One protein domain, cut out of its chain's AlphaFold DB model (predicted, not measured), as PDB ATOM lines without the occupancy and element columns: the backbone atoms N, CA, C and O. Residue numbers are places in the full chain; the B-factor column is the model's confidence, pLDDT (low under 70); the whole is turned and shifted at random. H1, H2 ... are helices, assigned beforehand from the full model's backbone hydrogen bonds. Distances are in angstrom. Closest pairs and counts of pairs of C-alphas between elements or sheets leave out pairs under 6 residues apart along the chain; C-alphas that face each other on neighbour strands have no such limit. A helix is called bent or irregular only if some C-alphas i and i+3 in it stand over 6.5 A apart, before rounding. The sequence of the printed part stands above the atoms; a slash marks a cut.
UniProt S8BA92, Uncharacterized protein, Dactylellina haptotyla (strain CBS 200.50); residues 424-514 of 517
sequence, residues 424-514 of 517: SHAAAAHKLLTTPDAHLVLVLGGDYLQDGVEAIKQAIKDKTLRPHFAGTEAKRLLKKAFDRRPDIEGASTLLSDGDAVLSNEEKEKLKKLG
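AT A GLANCE: This is residues 424 to 514 of the 517 residues of an uncharacterized protein of Dactylellina haptotyla (strain CBS 200.50) (UniProt S8BA92). Helix H4 lies in the middle, with H5 folded back beside it and H6 along another side. H3 packs on H4 at a steep tilt, with H1 beside H3 and H2 across it. The printed part has 91 residues with six named helices, H1 to H6 in chain order: all helix, compact, radius of gyration of the C-alphas 12.4 A, spans 33 by 30 by 21 A.

IN THESE COORDINATES: H4, residues 466 to 478, is 17.5 A long and irregular, C-alphas 468 and 471 being 7.3 A apart. H3 is residues 450 to 461, H2 437 to 444, H5 488 to 495. H1, residues 424 to 434, begins at C-alpha (143.046, 1.518, 143.798); H6, residues 504 to 512, ends at C-alpha (113.456, -4.723, 158.010).

HOW THE PARTS SIT: H4 and H5, a hairpin, touch at a shallow tilt of 13 degrees, closest C-alphas Ala 474 and Ala 491, 4.2 A. H3 touches H4 with residues 456 to 460 alone, closest C-alphas Ile 460 and Arg 466, 4.1 A. H5 and H6 are apart. Each O i to N i+4 pair is within hydrogen-bond range in the helices but H4, 7 of 9.

THE WHOLE: The printed part has no cut and no long link; pLDDT is under 70 at residues 497 to 498.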
ATOM      1  N   SER A 424     144.475   1.829 143.941       97.19
ATOM      2  CA  SER A 424     143.046   1.518 143.798       97.19
ATOM      3  C   SER A 424     142.254   2.255 144.870       97.19
ATOM      4  O   SER A 424     141.335   3.013 144.547       97.19
ATOM      5  N   HIS A 425     142.696   2.127 146.121       98.31
ATOM      6  CA  HIS A 425     142.099   2.810 147.256       98.31
ATOM      7  C   HIS A 425     142.193   4.330 147.071       98.31
ATOM      8  O   HIS A 425     141.178   5.014 147.174       98.31
ATOM      9  N   ALA A 426     143.355   4.873 146.688       97.81
ATOM     10  CA  ALA A 426     143.499   6.309 146.428       97.81
ATOM     11  C   ALA A 426     142.503   6.828 145.371       97.81
ATOM     12  O   ALA A 426     141.887   7.874 145.567       97.81
ATOM     13  N   ALA A 427     142.312   6.093 144.270       97.94
ATOM     14  CA  ALA A 427     141.376   6.476 143.215       97.94
ATOM     15  C   ALA A 427     139.910   6.406 143.676       97.94
ATOM     16  O   ALA A 427     139.124   7.304 143.370       97.94
ATOM     17  N   ALA A 428     139.540   5.360 144.420       98.00
ATOM     18  CA  ALA A 428     138.192   5.202 144.962       98.00
ATOM     19  C   ALA A 428     137.874   6.269 146.024       98.00
ATOM     20  O   ALA A 428     136.826   6.912 145.954       98.00
ATOM     21  N   ALA A 429     138.809   6.523 146.943       98.00
ATOM     22  CA  ALA A 429     138.707   7.578 147.944       98.00
ATOM     23  C   ALA A 429     138.568   8.956 147.287       98.00
ATOM     24  O   ALA A 429     137.673   9.718 147.640       98.00
ATOM     25  N   HIS A 430     139.394   9.263 146.282       97.19
ATOM     26  CA  HIS A 430     139.301  10.527 145.555       97.19
ATOM     27  C   HIS A 430     137.924  10.723 144.910       97.19
ATOM     28  O   HIS A 430     137.329  11.789 145.083       97.19
ATOM     29  N   LYS A 431     137.381   9.698 144.230       97.25
ATOM     30  CA  LYS A 431     136.038   9.776 143.631       97.25
ATOM     31  C   LYS A 431     134.971  10.027 144.702       97.25
ATOM     32  O   LYS A 431     134.185  10.954 144.570       97.25
ATOM     33  N   LEU A 432     134.989   9.290 145.813       96.50
ATOM     34  CA  LEU A 432     134.030   9.492 146.911       96.50
ATOM     35  C   LEU A 432     134.093  10.895 147.529       96.50
ATOM     36  O   LEU A 432     133.058  11.499 147.801       96.50
ATOM     37  N   LEU A 433     135.297  11.423 147.760       93.88
ATOM     38  CA  LEU A 433     135.488  12.731 148.395       93.88
ATOM     39  C   LEU A 433     135.079  13.889 147.467       93.88
ATOM     40  O   LEU A 433     134.598  14.925 147.940       93.88
ATOM     41  N   THR A 434     135.240  13.714 146.155       90.75
ATOM     42  CA  THR A 434     134.957  14.748 145.148       90.75
ATOM     43  C   THR A 434     133.541  14.690 144.582       90.75
ATOM     44  O   THR A 434     133.066  15.722 144.123       90.75
ATOM     45  N   THR A 435     132.828  13.565 144.690       93.31
ATOM     46  CA  THR A 435     131.444  13.408 144.210       93.31
ATOM     47  C   THR A 435     130.419  13.713 145.321       93.31
ATOM     48  O   THR A 435     130.245  12.895 146.228       93.31
ATOM     49  N   PRO A 436     129.695  14.854 145.285       83.81
ATOM     50  CA  PRO A 436     128.686  15.189 146.299       83.81
ATOM     51  C   PRO A 436     127.555  14.160 146.387       83.81
ATOM     52  O   PRO A 436     127.158  13.771 147.488       83.81
ATOM     53  N   ASP A 437     127.118  13.652 145.237       85.25
ATOM     54  CA  ASP A 437     126.033  12.681 145.090       85.25
ATOM     55  C   ASP A 437     126.242  11.390 145.886       85.25
ATOM     56  O   ASP A 437     125.271  10.770 146.322       85.25
ATOM     57  N   ALA A 438     127.490  10.986 146.144       87.12
ATOM     58  CA  ALA A 438     127.785   9.802 146.950       87.12
ATOM     59  C   ALA A 438     127.194   9.915 148.369       87.12
ATOM     60  O   ALA A 438     126.734   8.920 148.935       87.12
ATOM     61  N   HIS A 439     127.140  11.129 148.928       86.81
ATOM     62  CA  HIS A 439     126.513  11.379 150.224       86.81
ATOM     63  C   HIS A 439     124.992  11.208 150.172       86.81
ATOM     64  O   HIS A 439     124.416  10.537 151.029       86.81
ATOM     65  N   LEU A 440     124.341  11.742 149.138       81.06
ATOM     66  CA  LEU A 440     122.899  11.592 148.954       81.06
ATOM     67  C   LEU A 440     122.515  10.127 148.717       81.06
ATOM     68  O   LEU A 440     121.556   9.649 149.321       81.06
ATOM     69  N   VAL A 441     123.293   9.369 147.936       85.12
ATOM     70  CA  VAL A 441     123.068   7.922 147.765       85.12
ATOM     71  C   VAL A 441     123.270   7.169 149.084       85.12
ATOM     72  O   VAL A 441     122.483   6.276 149.400       85.12
ATOM     73  N   LEU A 442     124.248   7.548 149.912       85.69
ATOM     74  CA  LEU A 442     124.421   6.969 151.249       85.69
ATOM     75  C   LEU A 442     123.171   7.176 152.123       85.69
ATOM     76  O   LEU A 442     122.633   6.230 152.723       85.69
ATOM     77  N   VAL A 443     122.659   8.405 152.152       79.25
ATOM     78  CA  VAL A 443     121.545   8.808 153.015       79.25
ATOM     79  C   VAL A 443     120.196   8.290 152.488       79.25
ATOM     80  O   VAL A 443     119.489   7.547 153.189       79.25
ATOM     81  N   LEU A 444     119.855   8.599 151.237       74.69
ATOM     82  CA  LEU A 444     118.566   8.308 150.596       74.69
ATOM     83  C   LEU A 444     118.523   6.900 149.985       74.69
ATOM     84  O   LEU A 444     117.520   6.184 150.119       74.69
ATOM     85  N   GLY A 445     119.631   6.454 149.399       76.44
ATOM     86  CA  GLY A 445     119.672   5.318 148.475       76.44
ATOM     87  C   GLY A 445     119.093   5.681 147.104       76.44
ATOM     88  O   GLY A 445     118.941   6.853 146.774       76.44
ATOM     89  N   GLY A 446     118.714   4.659 146.334       74.56
ATOM     90  CA  GLY A 446     118.137   4.822 144.997       74.56
ATOM     91  C   GLY A 446     119.181   4.901 143.880       74.56
ATOM     92  O   GLY A 446     120.382   4.857 144.131       74.56
ATOM     93  N   ASP A 447     118.690   4.980 142.641       79.25
ATOM     94  CA  ASP A 447     119.506   4.820 141.424       79.25
ATOM     95  C   ASP A 447     119.613   6.103 140.584       79.25
ATOM     96  O   ASP A 447     120.259   6.110 139.543       79.25
ATOM     97  N   TYR A 448     118.951   7.176 141.020       71.75
ATOM     98  CA  TYR A 448     118.776   8.408 140.246       71.75
ATOM     99  C   TYR A 448     120.023   9.306 140.230       71.75
ATOM    100  O   TYR A 448     120.151  10.139 139.342       71.75
ATOM    101  N   LEU A 449     120.958   9.109 141.166       80.00
ATOM    102  CA  LEU A 449     122.220   9.847 141.249       80.00
ATOM    103  C   LEU A 449     123.360   8.988 140.705       80.00
ATOM    104  O   LEU A 449     124.038   8.282 141.458       80.00
ATOM    105  N   GLN A 450     123.522   8.997 139.383       89.81
ATOM    106  CA  GLN A 450     124.431   8.086 138.681       89.81
ATOM    107  C   GLN A 450     125.874   8.228 139.173       89.81
ATOM    108  O   GLN A 450     126.480   7.221 139.543       89.81
ATOM    109  N   ASP A 451     126.379   9.453 139.304       88.94
ATOM    110  CA  ASP A 451     127.749   9.712 139.753       88.94
ATOM    111  C   ASP A 451     127.999   9.183 141.172       88.94
ATOM    112  O   ASP A 451     129.014   8.531 141.438       88.94
ATOM    113  N   GLY A 452     127.041   9.391 142.081       91.12
ATOM    114  CA  GLY A 452     127.102   8.870 143.447       91.12
ATOM    115  C   GLY A 452     127.067   7.343 143.498       91.12
ATOM    116  O   GLY A 452     127.853   6.721 144.219       91.12
ATOM    117  N   VAL A 453     126.196   6.721 142.696       93.31
ATOM    118  CA  VAL A 453     126.109   5.258 142.573       93.31
ATOM    119  C   VAL A 453     127.409   4.690 142.010       93.31
ATOM    120  O   VAL A 453     127.899   3.670 142.494       93.31
ATOM    121  N   GLU A 454     128.003   5.331 141.011       96.25
ATOM    122  CA  GLU A 454     129.279   4.900 140.452       96.25
ATOM    123  C   GLU A 454     130.444   5.057 141.428       96.25
ATOM    124  O   GLU A 454     131.312   4.182 141.473       96.25
ATOM    125  N   ALA A 455     130.477   6.142 142.206       96.94
ATOM    126  CA  ALA A 455     131.477   6.340 143.250       96.94
ATOM    127  C   ALA A 455     131.404   5.217 144.297       96.94
ATOM    128  O   ALA A 455     132.422   4.598 144.617       96.94
ATOM    129  N   ILE A 456     130.194   4.869 144.746       96.00
ATOM    130  CA  ILE A 456     129.966   3.754 145.677       96.00
ATOM    131  C   ILE A 456     130.337   2.414 145.034       96.00
ATOM    132  O   ILE A 456     131.029   1.612 145.653       96.00
ATOM    133  N   LYS A 457     129.966   2.161 143.775       95.69
ATOM    134  CA  LYS A 457     130.362   0.931 143.065       95.69
ATOM    135  C   LYS A 457     131.876   0.803 142.915       95.69
ATOM    136  O   LYS A 457     132.391  -0.313 142.955       95.69
ATOM    137  N   GLN A 458     132.596   1.908 142.730       97.31
ATOM    138  CA  GLN A 458     134.057   1.893 142.728       97.31
ATOM    139  C   GLN A 458     134.605   1.544 144.116       97.31
ATOM    140  O   GLN A 458     135.509   0.718 144.208       97.31
ATOM    141  N   ALA A 459     134.011   2.082 145.183       96.56
ATOM    142  CA  ALA A 459     134.351   1.726 146.558       96.56
ATOM    143  C   ALA A 459     134.100   0.237 146.868       96.56
ATOM    144  O   ALA A 459     134.927  -0.405 147.498       96.56
ATOM    145  N   ILE A 460     133.007  -0.345 146.361       95.88
ATOM    146  CA  ILE A 460     132.675  -1.776 146.511       95.88
ATOM    147  C   ILE A 460     133.678  -2.704 145.803       95.88
ATOM    148  O   ILE A 460     133.840  -3.861 146.206       95.88
ATOM    149  N   LYS A 461     134.332  -2.226 144.737       95.56
ATOM    150  CA  LYS A 461     135.393  -2.962 144.028       95.56
ATOM    151  C   LYS A 461     136.737  -2.888 144.751       95.56
ATOM    152  O   LYS A 461     137.581  -3.757 144.538       95.56
ATOM    153  N   ASP A 462     136.938  -1.864 145.571       96.44
ATOM    154  CA  ASP A 462     138.147  -1.682 146.357       96.44
ATOM    155  C   ASP A 462     138.089  -2.507 147.648       96.44
ATOM    156  O   ASP A 462     137.126  -2.430 148.406       96.44
ATOM    157  N   LYS A 463     139.125  -3.304 147.925       94.56
ATOM    158  CA  LYS A 463     139.123  -4.209 149.088       94.56
ATOM    159  C   LYS A 463     139.107  -3.466 150.422       94.56
ATOM    160  O   LYS A 463     138.588  -4.003 151.393       94.56
ATOM    161  N   THR A 464     139.679  -2.264 150.479       96.00
ATOM    162  CA  THR A 464     139.760  -1.467 151.705       96.00
ATOM    163  C   THR A 464     138.445  -0.753 151.991       96.00
ATOM    164  O   THR A 464     138.008  -0.713 153.138       96.00
ATOM    165  N   LEU A 465     137.783  -0.220 150.962       96.88
ATOM    166  CA  LEU A 465     136.537   0.533 151.129       96.88
ATOM    167  C   LEU A 465     135.268  -0.322 151.066       96.88
ATOM    168  O   LEU A 465     134.248   0.081 151.635       96.88
ATOM    169  N   ARG A 466     135.309  -1.503 150.437       95.69
ATOM    170  CA  ARG A 466     134.158  -2.415 150.319       95.69
ATOM    171  C   ARG A 466     133.437  -2.655 151.655       95.69
ATOM    172  O   ARG A 466     132.223  -2.434 151.669       95.69
ATOM    173  N   PRO A 467     134.120  -3.004 152.767       95.38
ATOM    174  CA  PRO A 467     133.503  -3.150 154.091       95.38
ATOM    175  C   PRO A 467     132.598  -1.980 154.497       95.38
ATOM    176  O   PRO A 467     131.508  -2.171 155.033       95.38
ATOM    177  N   HIS A 468     133.011  -0.748 154.196       95.88
ATOM    178  CA  HIS A 468     132.347   0.463 154.675       95.88
ATOM    179  C   HIS A 468     131.140   0.893 153.830       95.88
ATOM    180  O   HIS A 468     130.297   1.652 154.322       95.88
ATOM    181  N   PHE A 469     131.047   0.399 152.590       95.75
ATOM    182  CA  PHE A 469     129.978   0.719 151.638       95.75
ATOM    183  C   PHE A 469     129.048  -0.460 151.327       95.75
ATOM    184  O   PHE A 469     127.986  -0.239 150.743       95.75
ATOM    185  N   ALA A 470     129.386  -1.686 151.744       94.44
ATOM    186  CA  ALA A 470     128.576  -2.883 151.505       94.44
ATOM    187  C   ALA A 470     127.116  -2.703 151.948       94.44
ATOM    188  O   ALA A 470     126.200  -2.955 151.167       94.44
ATOM    189  N   GLY A 471     126.878  -2.165 153.152       92.44
ATOM    190  CA  GLY A 471     125.516  -1.885 153.622       92.44
ATOM    191  C   GLY A 471     124.804  -0.772 152.863       92.44
ATOM    192  O   GLY A 471     123.590  -0.844 152.671       92.44
ATOM    193  N   THR A 472     125.535   0.239 152.390       92.19
ATOM    194  CA  THR A 472     124.968   1.304 151.553       92.19
ATOM    195  C   THR A 472     124.465   0.740 150.228       92.19
ATOM    196  O   THR A 472     123.327   1.010 149.836       92.19
ATOM    197  N   GLU A 473     125.277  -0.084 149.566       93.06
ATOM    198  CA  GLU A 473     124.903  -0.716 148.301       93.06
ATOM    199  C   GLU A 473     123.802  -1.767 148.500       93.06
ATOM    200  O   GLU A 473     122.817  -1.767 147.762       93.06
ATOM    201  N   ALA A 474     123.880  -2.588 149.552       92.56
ATOM    202  CA  ALA A 474     122.821  -3.535 149.901       92.56
ATOM    203  C   ALA A 474     121.480  -2.819 150.134       92.56
ATOM    204  O   ALA A 474     120.456  -3.201 149.568       92.56
ATOM    205  N   LYS A 475     121.476  -1.703 150.876       90.25
ATOM    206  CA  LYS A 475     120.285  -0.857 151.066       90.25
ATOM    207  C   LYS A 475     119.741  -0.320 149.738       90.25
ATOM    208  O   LYS A 475     118.522  -0.217 149.595       90.25
ATOM    209  N   ARG A 476     120.599   0.036 148.774       89.69
ATOM    210  CA  ARG A 476     120.171   0.467 147.429       89.69
ATOM    211  C   ARG A 476     119.511  -0.683 146.664       89.69
ATOM    212  O   ARG A 476     118.453  -0.475 146.070       89.69
ATOM    213  N   LEU A 477     120.097  -1.881 146.705       90.44
ATOM    214  CA  LEU A 477     119.583  -3.076 146.029       90.44
ATOM    215  C   LEU A 477     118.236  -3.543 146.593       90.44
ATOM    216  O   LEU A 477     117.333  -3.849 145.816       90.44
ATOM    217  N   LEU A 478     118.059  -3.511 147.917       87.75
ATOM    218  CA  LEU A 478     116.819  -3.923 148.595       87.75
ATOM    219  C   LEU A 478     115.649  -2.957 148.382       87.75
ATOM    220  O   LEU A 478     114.489  -3.325 148.559       87.75
ATOM    221  N   LYS A 479     115.923  -1.704 148.019       81.38
ATOM    222  CA  LYS A 479     114.873  -0.735 147.706       81.38
ATOM    223  C   LYS A 479     114.414  -0.897 146.261       81.38
ATOM    224  O   LYS A 479     115.228  -0.998 145.344       81.38
ATOM    225  N   LYS A 480     113.096  -0.841 146.055       77.31
ATOM    226  CA  LYS A 480     112.516  -0.642 144.722       77.31
ATOM    227  C   LYS A 480     112.946   0.736 144.206       77.31
ATOM    228  O   LYS A 480     112.826   1.720 144.935       77.31
ATOM    229  N   ALA A 481     113.413   0.802 142.966       71.06
ATOM    230  CA  ALA A 481     113.776   2.050 142.305       71.06
ATOM    231  C   ALA A 481     113.201   2.038 140.886       71.06
ATOM    232  O   ALA A 481     113.666   1.272 140.046       71.06
ATOM    233  N   PHE A 482     112.174   2.856 140.641       70.69
ATOM    234  CA  PHE A 482     111.427   2.870 139.377       70.69
ATOM    235  C   PHE A 482     111.012   1.444 138.952       70.69
ATOM    236  O   PHE A 482     110.281   0.772 139.689       70.69
ATOM    237  N   ASP A 483     111.521   0.975 137.811       73.31
ATOM    238  CA  ASP A 483     111.239  -0.342 137.234       73.31
ATOM    239  C   ASP A 483     112.118  -1.468 137.805       73.31
ATOM    240  O   ASP A 483     111.818  -2.652 137.615       73.31
ATOM    241  N   ARG A 484     113.184  -1.141 138.551       80.88
ATOM    242  CA  ARG A 484     114.046  -2.143 139.184       80.88
ATOM    243  C   ARG A 484     113.367  -2.722 140.425       80.88
ATOM    244  O   ARG A 484     113.076  -2.020 141.399       80.88
ATOM    245  N   ARG A 485     113.165  -4.042 140.405       82.75
ATOM    246  CA  ARG A 485     112.714  -4.814 141.571       82.75
ATOM    247  C   ARG A 485     113.833  -4.919 142.622       82.75
ATOM    248  O   ARG A 485     115.004  -4.908 142.243       82.75
ATOM    249  N   PRO A 486     113.488  -5.033 143.918       87.00
ATOM    250  CA  PRO A 486     114.455  -5.358 144.958       87.00
ATOM    251  C   PRO A 486     115.295  -6.587 144.600       87.00
ATOM    252  O   PRO A 486     114.743  -7.622 144.228       87.00
ATOM    253  N   ASP A 487     116.612  -6.466 144.732       89.88
ATOM    254  CA  ASP A 487     117.575  -7.549 144.522       89.88
ATOM    255  C   ASP A 487     118.078  -8.046 145.882       89.88
ATOM    256  O   ASP A 487     119.067  -7.561 146.433       89.88
ATOM    257  N   ILE A 488     117.314  -8.973 146.464       88.88
ATOM    258  CA  ILE A 488     117.580  -9.520 147.800       88.88
ATOM    259  C   ILE A 488     118.830 -10.406 147.782       88.88
ATOM    260  O   ILE A 488     119.619 -10.374 148.725       88.88
ATOM    261  N   GLU A 489     119.034 -11.176 146.712       88.19
ATOM    262  CA  GLU A 489     120.169 -12.091 146.574       88.19
ATOM    263  C   GLU A 489     121.489 -11.326 146.431       88.19
ATOM    264  O   GLU A 489     122.446 -11.597 147.162       88.19
ATOM    265  N   GLY A 490     121.520 -10.303 145.572       89.31
ATOM    266  CA  GLY A 490     122.668  -9.412 145.429       89.31
ATOM    267  C   GLY A 490     122.986  -8.662 146.723       89.31
ATOM    268  O   GLY A 490     124.146  -8.600 147.132       89.31
ATOM    269  N   ALA A 491     121.966  -8.157 147.425       90.06
ATOM    270  CA  ALA A 491     122.153  -7.508 148.722       90.06
ATOM    271  C   ALA A 491     122.700  -8.467 149.788       90.06
ATOM    272  O   ALA A 491     123.585  -8.089 150.550       90.06
ATOM    273  N   SER A 492     122.206  -9.705 149.825       86.75
ATOM    274  CA  SER A 492     122.645 -10.710 150.799       86.75
ATOM    275  C   SER A 492     124.074 -11.165 150.511       86.75
ATOM    276  O   SER A 492     124.853 -11.308 151.441       86.75
ATOM    277  N   THR A 493     124.453 -11.284 149.233       88.31
ATOM    278  CA  THR A 493     125.828 -11.596 148.801       88.31
ATOM    279  C   THR A 493     126.822 -10.503 149.207       88.31
ATOM    280  O   THR A 493     127.958 -10.791 149.567       88.31
ATOM    281  N   LEU A 494     126.413  -9.229 149.178       89.19
ATOM    282  CA  LEU A 494     127.256  -8.122 149.647       89.19
ATOM    283  C   LEU A 494     127.478  -8.137 151.164       89.19
ATOM    284  O   LEU A 494     128.481  -7.600 151.627       89.19
ATOM    285  N   LEU A 495     126.538  -8.699 151.925       88.75
ATOM    286  CA  LEU A 495     126.549  -8.698 153.389       88.75
ATOM    287  C   LEU A 495     127.089 -10.008 153.982       88.75
ATOM    288  O   LEU A 495     127.650  -9.992 155.075       88.75
ATOM    289  N   SER A 496     126.974 -11.124 153.258       78.00
ATOM    290  CA  SER A 496     127.379 -12.464 153.701       78.00
ATOM    291  C   SER A 496     128.880 -12.627 153.925       78.00
ATOM    292  O   SER A 496     129.289 -13.568 154.599       78.00
ATOM    293  N   ASP A 497     129.690 -11.713 153.388       66.12
ATOM    294  CA  ASP A 497     131.139 -11.699 153.592       66.12
ATOM    295  C   ASP A 497     131.518 -11.380 155.058       66.12
ATOM    296  O   ASP A 497     132.681 -11.510 155.420       66.12
ATOM    297  N   GLY A 498     130.571 -10.971 155.919       63.62
ATOM    298  CA  GLY A 498     130.787 -10.738 157.358       63.62
ATOM    299  C   GLY A 498     131.589  -9.476 157.703       63.62
ATOM    300  O   GLY A 498     131.577  -9.033 158.848       63.62
ATOM    301  N   ASP A 499     132.213  -8.855 156.705       81.94
ATOM    302  CA  ASP A 499     133.093  -7.695 156.867       81.94
ATOM    303  C   ASP A 499     132.354  -6.347 156.789       81.94
ATOM    304  O   ASP A 499     132.974  -5.288 156.862       81.94
ATOM    305  N   ALA A 500     131.030  -6.334 156.605       92.00
ATOM    306  CA  ALA A 500     130.282  -5.086 156.463       92.00
ATOM    307  C   ALA A 500     130.311  -4.259 157.764       92.00
ATOM    308  O   ALA A 500     129.787  -4.665 158.803       92.00
ATOM    309  N   VAL A 501     130.858  -3.045 157.686       94.12
ATOM    310  CA  VAL A 501     130.944  -2.111 158.815       94.12
ATOM    311  C   VAL A 501     129.621  -1.371 158.948       94.12
ATOM    312  O   VAL A 501     129.352  -0.424 158.206       94.12
ATOM    313  N   LEU A 502     128.787  -1.817 159.889       92.94
ATOM    314  CA  LEU A 502     127.421  -1.331 160.086       92.94
ATOM    315  C   LEU A 502     127.146  -1.026 161.553       92.94
ATOM    316  O   LEU A 502     127.477  -1.827 162.433       92.94
ATOM    317  N   SER A 503     126.454   0.080 161.809       92.62
ATOM    318  CA  SER A 503     125.861   0.329 163.122       92.62
ATOM    319  C   SER A 503     124.707  -0.639 163.402       92.62
ATOM    320  O   SER A 503     124.125  -1.232 162.487       92.62
ATOM    321  N   ASN A 504     124.319  -0.778 164.673       89.50
ATOM    322  CA  ASN A 504     123.153  -1.590 165.038       89.50
ATOM    323  C   ASN A 504     121.873  -1.086 164.350       89.50
ATOM    324  O   ASN A 504     121.073  -1.891 163.878       89.50
ATOM    325  N   GLU A 505     121.711   0.231 164.199       89.00
ATOM    326  CA  GLU A 505     120.575   0.801 163.468       89.00
ATOM    327  C   GLU A 505     120.578   0.449 161.976       89.00
ATOM    328  O   GLU A 505     119.523   0.156 161.408       89.00
ATOM    329  N   GLU A 506     121.744   0.466 161.321       91.00
ATOM    330  CA  GLU A 506     121.865   0.055 159.920       91.00
ATOM    331  C   GLU A 506     121.529  -1.431 159.755       91.00
ATOM    332  O   GLU A 506     120.774  -1.776 158.841       91.00
ATOM    333  N   LYS A 507     122.010  -2.292 160.664       91.25
ATOM    334  CA  LYS A 507     121.683  -3.727 160.683       91.25
ATOM    335  C   LYS A 507     120.176  -3.946 160.810       91.25
ATOM    336  O   LYS A 507     119.586  -4.643 159.987       91.25
ATOM    337  N   GLU A 508     119.528  -3.303 161.779       89.75
ATOM    338  CA  GLU A 508     118.077  -3.418 161.971       89.75
ATOM    339  C   GLU A 508     117.284  -2.880 160.774       89.75
ATOM    340  O   GLU A 508     116.276  -3.462 160.363       89.75
ATOM    341  N   LYS A 509     117.749  -1.796 160.147       87.38
ATOM    342  CA  LYS A 509     117.127  -1.254 158.934       87.38
ATOM    343  C   LYS A 509     117.242  -2.211 157.749       87.38
ATOM    344  O   LYS A 509     116.274  -2.359 157.006       87.38
ATOM    345  N   LEU A 510     118.392  -2.852 157.567       89.31
ATOM    346  CA  LEU A 510     118.610  -3.845 156.514       89.31
ATOM    347  C   LEU A 510     117.764  -5.106 156.747       89.31
ATOM    348  O   LEU A 510     117.114  -5.568 155.809       89.31
ATOM    349  N   LYS A 511     117.660  -5.592 157.993       89.00
ATOM    350  CA  LYS A 511     116.759  -6.702 158.358       89.00
ATOM    351  C   LYS A 511     115.297  -6.390 158.037       89.00
ATOM    352  O   LYS A 511     114.614  -7.209 157.428       89.00
ATOM    353  N   LYS A 512     114.819  -5.180 158.363       86.69
ATOM    354  CA  LYS A 512     113.456  -4.723 158.010       86.69
ATOM    355  C   LYS A 512     113.203  -4.677 156.500       86.69
ATOM    356  O   LYS A 512     112.058  -4.780 156.077       86.69
ATOM    357  N   LEU A 513     114.254  -4.516 155.695       82.94
ATOM    358  CA  LEU A 513     114.192  -4.554 154.232       82.94
ATOM    359  C   LEU A 513     114.351  -5.975 153.657       82.94
ATOM    360  O   LEU A 513     114.330  -6.131 152.439       82.94
ATOM    361  N   GLY A 514     114.480  -6.999 154.506       83.00
ATOM    362  CA  GLY A 514     114.536  -8.408 154.111       83.00
ATOM    363  C   GLY A 514     115.943  -8.983 153.929       83.00
ATOM    364  O   GLY A 514     116.060 -10.112 153.460       83.00
TER     365      GLY A 514